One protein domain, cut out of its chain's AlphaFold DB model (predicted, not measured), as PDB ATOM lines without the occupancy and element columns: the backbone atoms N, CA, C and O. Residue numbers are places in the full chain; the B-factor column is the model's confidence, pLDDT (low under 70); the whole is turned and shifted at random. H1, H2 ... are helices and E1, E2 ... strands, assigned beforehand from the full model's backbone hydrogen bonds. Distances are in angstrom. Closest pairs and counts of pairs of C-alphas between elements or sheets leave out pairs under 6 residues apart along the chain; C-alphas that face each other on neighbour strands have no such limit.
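This is residues 17 to 67 of the 74 residues of an uncharacterized protein of Cytophaga hutchinsonii (strain ATCC 33406 / DSM 1761 / CIP 103989 / NBRC 15051 / NCIMB 9469 / D465) (UniProt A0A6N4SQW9). A slender hairpin of two strands, E1 and E2, has its long loop, residues 50 to 60, reaching one end of the domain, while two short helices, H1 and H2, make a corner towards the other end. A long winding link, residues 30 to 44, joins the helices to the hairpin, and the whole is loose and flat. The printed part has 51 residues, with two named helices followed by two named strands, H1, H2, E1, E2; the sheet's order is E1 - E2, antiparallel. The class is mixed, helices and strands, with 22 residues, under half, in named elements. The radius of gyration of the C-alphas is 12.3 A, and the C-alphas span 40 by 23 by 13 A.

E1 is residues 45 to 49, 13.5 A from first to last C-alpha, beginning at C-alpha 45 at (-19.168, -5.053, 165.836). E2 is residues 61 to 65, 13.2 A long, ending at C-alpha 65 at (-19.124, -1.017, 167.627). H1 is residues 17 to 24, 10.1 A long, with C-alpha 17 at (-38.359, 7.436, 159.242). H2 is residues 26 to 29, 4.9 A long.

E1 and E2 form a hairpin, antiparallel at 153 degrees between their directions. C-alphas 45 and 65 face each other at 4.4 A, and 49 and 61 at 5.1 A. N 48 and O 62 are within hydrogen-bond range at 2.9 A, as are N 64 and O 46 at 2.9 A. H1 and H2 touch only at the corner by their tight link; their closest C-alphas, those of Tyr 22 and Leu 28, are 5.0 A apart. H1 is apart from E1 and E2, and H2 is apart from E2. In H1 every O i to N i+4 pair is within hydrogen-bond range; H2 is too short for such a pair, and its one O i to N i+3 pair is not within range.

The two C-alphas farthest apart, those of Gln 17 and Lys 55, are 40.4 A from each other. The printed part has no cut. The links H2 to E1, with 15 residues, and E1 to E2, with 11, are long. The mean pLDDT of the printed part is 95.5, and no printed residue is under 70.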
ATOM      1  N   GLN A  17     -38.590   8.819 159.662       93.81
ATOM      2  CA  GLN A  17     -38.359   7.436 159.242       93.81
ATOM      3  C   GLN A  17     -37.450   7.335 158.013       93.81
ATOM      4  O   GLN A  17     -36.627   6.429 157.937       93.81
ATOM      5  N   LEU A  18     -37.563   8.269 157.062       94.81
ATOM      6  CA  LEU A  18     -36.701   8.261 155.884       94.81
ATOM      7  C   LEU A  18     -35.256   8.567 156.286       94.81
ATOM      8  O   LEU A  18     -34.341   7.868 155.874       94.81
ATOM      9  N   VAL A  19     -35.047   9.575 157.135       94.56
ATOM     10  CA  VAL A  19     -33.706   9.898 157.646       94.56
ATOM     11  C   VAL A  19     -33.141   8.726 158.452       94.56
ATOM     12  O   VAL A  19     -31.985   8.357 158.269       94.56
ATOM     13  N   TRP A  20     -33.963   8.098 159.295       95.12
ATOM     14  CA  TRP A  20     -33.588   6.924 160.078       95.12
ATOM     15  C   TRP A  20     -33.146   5.754 159.198       95.12
ATOM     16  O   TRP A  20     -32.103   5.156 159.452       95.12
ATOM     17  N   ASP A  21     -33.886   5.462 158.129       95.88
ATOM     18  CA  ASP A  21     -33.531   4.427 157.162       95.88
ATOM     19  C   ASP A  21     -32.153   4.698 156.533       95.88
ATOM     20  O   ASP A  21     -31.319   3.798 156.480       95.88
ATOM     21  N   TYR A  22     -31.855   5.943 156.142       96.25
ATOM     22  CA  TYR A  22     -30.541   6.330 155.594       96.25
ATOM     23  C   TYR A  22     -29.392   6.293 156.614       96.25
ATOM     24  O   TYR A  22     -28.220   6.297 156.223       96.25
ATOM     25  N   LEU A  23     -29.716   6.262 157.909       94.44
ATOM     26  CA  LEU A  23     -28.760   6.132 159.009       94.44
ATOM     27  C   LEU A  23     -28.591   4.683 159.488       94.44
ATOM     28  O   LEU A  23     -27.625   4.406 160.195       94.44
ATOM     29  N   THR A  24     -29.510   3.773 159.145       95.31
ATOM     30  CA  THR A  24     -29.557   2.426 159.743       95.31
ATOM     31  C   THR A  24     -29.614   1.263 158.765       95.31
ATOM     32  O   THR A  24     -29.207   0.165 159.136       95.31
ATOM     33  N   LYS A  25     -30.079   1.472 157.528       96.31
ATOM     34  CA  LYS A  25     -30.070   0.446 156.483       96.31
ATOM     35  C   LYS A  25     -28.713   0.450 155.775       96.31
ATOM     36  O   LYS A  25     -28.378   1.468 155.162       96.31
ATOM     37  N   PRO A  26     -27.919  -0.634 155.841       95.81
ATOM     38  CA  PRO A  26     -26.561  -0.648 155.300       95.81
ATOM     39  C   PRO A  26     -26.493  -0.300 153.804       95.81
ATOM     40  O   PRO A  26     -25.572   0.398 153.388       95.81
ATOM     41  N   GLU A  27     -27.495  -0.681 153.006       96.12
ATOM     42  CA  GLU A  27     -27.583  -0.357 151.576       96.12
ATOM     43  C   GLU A  27     -27.856   1.127 151.271       96.12
ATOM     44  O   GLU A  27     -27.538   1.615 150.185       96.12
ATOM     45  N   LEU A  28     -28.451   1.864 152.214       97.19
ATOM     46  CA  LEU A  28     -28.664   3.310 152.098       97.19
ATOM     47  C   LEU A  28     -27.499   4.086 152.714       97.19
ATOM     48  O   LEU A  28     -27.051   5.086 152.154       97.19
ATOM     49  N   LEU A  29     -26.978   3.597 153.841       96.00
ATOM     50  CA  LEU A  29     -25.834   4.169 154.542       96.00
ATOM     51  C   LEU A  29     -24.577   4.178 153.660       96.00
ATOM     52  O   LEU A  29     -23.835   5.163 153.631       96.00
ATOM     53  N   SER A  30     -24.360   3.110 152.885       95.25
ATOM     54  CA  SER A  30     -23.208   2.980 151.987       95.25
ATOM     55  C   SER A  30     -23.171   4.020 150.862       95.25
ATOM     56  O   SER A  30     -22.095   4.301 150.339       95.25
ATOM     57  N   GLN A  31     -24.304   4.643 150.517       95.75
ATOM     58  CA  GLN A  31     -24.375   5.642 149.443       95.75
ATOM     59  C   GLN A  31     -23.655   6.949 149.788       95.75
ATOM     60  O   GLN A  31     -23.277   7.695 148.886       95.75
ATOM     61  N   TRP A  32     -23.483   7.250 151.077       94.56
ATOM     62  CA  TRP A  32     -22.922   8.528 151.525       94.56
ATOM     63  C   TRP A  32     -21.816   8.391 152.573       94.56
ATOM     64  O   TRP A  32     -21.056   9.340 152.771       94.56
ATOM     65  N   LEU A  33     -21.703   7.229 153.222       94.56
ATOM     66  CA  LEU A  33     -20.630   6.930 154.159       94.56
ATOM     67  C   LEU A  33     -19.643   5.918 153.564       94.56
ATOM     68  O   LEU A  33     -18.710   6.310 152.863       94.56
ATOM     69  N   MET A  34     -19.808   4.633 153.887       94.25
ATOM     70  CA  MET A  34     -18.952   3.520 153.469       94.25
ATOM     71  C   MET A  34     -19.756   2.216 153.524       94.25
ATOM     72  O   MET A  34     -20.690   2.091 154.321       94.25
ATOM     73  N   GLU A  35     -19.379   1.235 152.705       92.88
ATOM     74  CA  GLU A  35     -19.946  -0.112 152.779       92.88
ATOM     75  C   GLU A  35     -19.609  -0.771 154.124       92.88
ATOM     76  O   GLU A  35     -18.487  -0.667 154.628       92.88
ATOM     77  N   SER A  36     -20.607  -1.431 154.707       95.12
ATOM     78  CA  SER A  36     -20.490  -2.231 155.927       95.12
ATOM     79  C   SER A  36     -21.709  -3.139 156.075       95.12
ATOM     80  O   SER A  36     -22.754  -2.897 155.471       95.12
ATOM     81  N   ASP A  37     -21.599  -4.146 156.930       96.06
ATOM     82  CA  ASP A  37     -22.707  -4.966 157.419       96.06
ATOM     83  C   ASP A  37     -23.357  -4.346 158.669       96.06
ATOM     84  O   ASP A  37     -23.722  -5.046 159.615       96.06
ATOM     85  N   PHE A  38     -23.470  -3.013 158.701       97.56
ATOM     86  CA  PHE A  38     -24.052  -2.291 159.826       97.56
ATOM     87  C   PHE A  38     -25.437  -2.840 160.190       97.56
ATOM     88  O   PHE A  38     -26.295  -3.046 159.333       97.56
ATOM     89  N   GLN A  39     -25.665  -3.007 161.491       96.62
ATOM     90  CA  GLN A  39     -26.967  -3.331 162.058       96.62
ATOM     91  C   GLN A  39     -27.232  -2.399 163.237       96.62
ATOM     92  O   GLN A  39     -26.339  -2.225 164.069       96.62
ATOM     93  N   PRO A  40     -28.442  -1.828 163.369       95.81
ATOM     94  CA  PRO A  40     -28.803  -0.965 164.489       95.81
ATOM     95  C   PRO A  40     -29.071  -1.789 165.767       95.81
ATOM     96  O   PRO A  40     -30.135  -1.698 166.373       95.81
ATOM     97  N   VAL A  41     -28.087  -2.586 166.194       96.31
ATOM     98  CA  VAL A  41     -28.134  -3.469 167.364       96.31
ATOM     99  C   VAL A  41     -26.958  -3.139 168.275       96.31
ATOM    100  O   VAL A  41     -25.804  -3.245 167.866       96.31
ATOM    101  N   ALA A  42     -27.232  -2.733 169.516       97.56
ATOM    102  CA  ALA A  42     -26.176  -2.433 170.480       97.56
ATOM    103  C   ALA A  42     -25.261  -3.652 170.700       97.56
ATOM    104  O   ALA A  42     -25.727  -4.779 170.844       97.56
ATOM    105  N   GLY A  43     -23.952  -3.418 170.716       98.06
ATOM    106  CA  GLY A  43     -22.924  -4.451 170.807       98.06
ATOM    107  C   GLY A  43     -22.463  -5.014 169.461       98.06
ATOM    108  O   GLY A  43     -21.375  -5.585 169.428       98.06
ATOM    109  N   HIS A  44     -23.210  -4.814 168.363       98.19
ATOM    110  CA  HIS A  44     -22.796  -5.259 167.027       98.19
ATOM    111  C   HIS A  44     -21.464  -4.622 166.638       98.19
ATOM    112  O   HIS A  44     -21.316  -3.394 166.666       98.19
ATOM    113  N   THR A  45     -20.493  -5.464 166.299       98.50
ATOM    114  CA  THR A  45     -19.168  -5.053 165.836       98.50
ATOM    115  C   THR A  45     -19.079  -5.242 164.340       98.50
ATOM    116  O   THR A  45     -19.418  -6.309 163.836       98.50
ATOM    117  N   PHE A  46     -18.569  -4.237 163.649       97.25
ATOM    118  CA  PHE A  46     -18.458  -4.244 162.200       97.25
ATOM    119  C   PHE A  46     -17.242  -3.430 161.761       97.25
ATOM    120  O   PHE A  46     -16.559  -2.804 162.579       97.25
ATOM    121  N   MET A  47     -16.967  -3.432 160.461       97.31
ATOM    122  CA  MET A  47     -15.915  -2.612 159.870       97.31
ATOM    123  C   MET A  47     -16.484  -1.766 158.739       97.31
ATOM    124  O   MET A  47     -17.228  -2.272 157.902       97.31
ATOM    125  N   PHE A  48     -16.080  -0.499 158.675       95.94
ATOM    126  CA  PHE A  48     -16.152   0.241 157.420       95.94
ATOM    127  C   PHE A  48     -14.885  -0.002 156.610       95.94
ATOM    128  O   PHE A  48     -13.777  -0.018 157.158       95.94
ATOM    129  N   ASN A  49     -15.055  -0.150 155.300       91.88
ATOM    130  CA  ASN A  49     -13.955  -0.290 154.358       91.88
ATOM    131  C   ASN A  49     -13.818   0.978 153.507       91.88
ATOM    132  O   ASN A  49     -14.783   1.476 152.926       91.88
ATOM    133  N   THR A  50     -12.599   1.501 153.423       91.56
ATOM    134  CA  THR A  50     -12.245   2.601 152.534       91.56
ATOM    135  C   THR A  50     -10.876   2.387 151.906       91.56
ATOM    136  O   THR A  50     -10.138   1.461 152.230       91.56
ATOM    137  N   LYS A  51     -10.503   3.278 150.985       91.81
ATOM    138  CA  LYS A  51      -9.206   3.198 150.315       91.81
ATOM    139  C   LYS A  51      -8.074   3.348 151.343       91.81
ATOM    140  O   LYS A  51      -8.024   4.380 152.024       91.81
ATOM    141  N   PRO A  52      -7.133   2.388 151.410       94.00
ATOM    142  CA  PRO A  52      -5.986   2.480 152.299       94.00
ATOM    143  C   PRO A  52      -5.183   3.755 152.036       94.00
ATOM    144  O   PRO A  52      -4.937   4.136 150.888       94.00
ATOM    145  N   LYS A  53      -4.713   4.402 153.105       94.12
ATOM    146  CA  LYS A  53      -3.763   5.518 153.023       94.12
ATOM    147  C   LYS A  53      -2.418   5.058 153.572       94.12
ATOM    148  O   LYS A  53      -1.981   5.475 154.642       94.12
ATOM    149  N   VAL A  54      -1.738   4.228 152.783       92.12
ATOM    150  CA  VAL A  54      -0.466   3.570 153.146       92.12
ATOM    151  C   VAL A  54       0.603   4.565 153.610       92.12
ATOM    152  O   VAL A  54       1.332   4.288 154.555       92.12
ATOM    153  N   LYS A  55       0.653   5.769 153.018       95.06
ATOM    154  CA  LYS A  55       1.616   6.823 153.399       95.06
ATOM    155  C   LYS A  55       1.505   7.277 154.858       95.06
ATOM    156  O   LYS A  55       2.468   7.821 155.381       95.06
ATOM    157  N   VAL A  56       0.347   7.089 155.486       94.44
ATOM    158  CA  VAL A  56       0.100   7.443 156.893       94.44
ATOM    159  C   VAL A  56      -0.162   6.208 157.757       94.44
ATOM    160  O   VAL A  56      -0.675   6.336 158.861       94.44
ATOM    161  N   GLY A  57       0.163   5.009 157.256       94.19
ATOM    162  CA  GLY A  57      -0.012   3.756 157.992       94.19
ATOM    163  C   GLY A  57      -1.470   3.343 158.215       94.19
ATOM    164  O   GLY A  57      -1.734   2.537 159.097       94.19
ATOM    165  N   PHE A  58      -2.415   3.887 157.443       94.38
ATOM    166  CA  PHE A  58      -3.828   3.527 157.541       94.38
ATOM    167  C   PHE A  58      -4.184   2.459 156.502       94.38
ATOM    168  O   PHE A  58      -4.057   2.696 155.296       94.38
ATOM    169  N   ASP A  59      -4.634   1.299 156.977       94.12
ATOM    170  CA  ASP A  59      -4.967   0.109 156.183       94.12
ATOM    171  C   ASP A  59      -6.316   0.207 155.455       94.12
ATOM    172  O   ASP A  59      -6.606  -0.631 154.608       94.12
ATOM    173  N   GLY A  60      -7.105   1.250 155.722       93.44
ATOM    174  CA  GLY A  60      -8.420   1.435 155.113       93.44
ATOM    175  C   GLY A  60      -9.557   0.769 155.885       93.44
ATOM    176  O   GLY A  60     -10.706   0.902 155.471       93.44
ATOM    177  N   LEU A  61      -9.272   0.101 157.007       95.19
ATOM    178  CA  LEU A  61     -10.280  -0.518 157.859       95.19
ATOM    179  C   LEU A  61     -10.573   0.364 159.069       95.19
ATOM    180  O   LEU A  61      -9.677   0.839 159.766       95.19
ATOM    181  N   ILE A  62     -11.856   0.575 159.335       96.12
ATOM    182  CA  ILE A  62     -12.317   1.317 160.506       96.12
ATOM    183  C   ILE A  62     -13.169   0.369 161.334       96.12
ATOM    184  O   ILE A  62     -14.274   0.012 160.935       96.12
ATOM    185  N   TYR A  63     -12.642  -0.034 162.485       97.12
ATOM    186  CA  TYR A  63     -13.322  -0.924 163.417       97.12
ATOM    187  C   TYR A  63     -14.358  -0.144 164.222       97.12
ATOM    188  O   TYR A  63     -14.048   0.889 164.823       97.12
ATOM    189  N   CYS A  64     -15.590  -0.638 164.237       97.69
ATOM    190  CA  CYS A  64     -16.714   0.024 164.878       97.69
ATOM    191  C   CYS A  64     -17.486  -0.932 165.787       97.69
ATOM    192  O   CYS A  64     -17.538  -2.142 165.565       97.69
ATOM    193  N   GLN A  65     -18.130  -0.351 166.798       98.25
ATOM    194  CA  GLN A  65     -19.124  -1.017 167.627       98.25
ATOM    195  C   GLN A  65     -20.316  -0.086 167.817       98.25
ATOM    196  O   GLN A  65     -20.154   1.099 168.123       98.25
ATOM    197  N   VAL A  66     -21.519  -0.626 167.672       97.81
ATOM    198  CA  VAL A  66     -22.747   0.106 167.978       97.81
ATOM    199  C   VAL A  66     -22.914   0.186 169.493       97.81
ATOM    200  O   VAL A  66     -23.102  -0.826 170.158       97.81
ATOM    201  N   LEU A  67     -22.846   1.392 170.058       97.31
ATOM    202  CA  LEU A  67     -22.909   1.581 171.514       97.31
ATOM    203  C   LEU A  67     -24.343   1.661 172.043       97.31
ATOM    204  O   LEU A  67     -24.656   1.120 173.099       97.31
TER     205      LEU A  67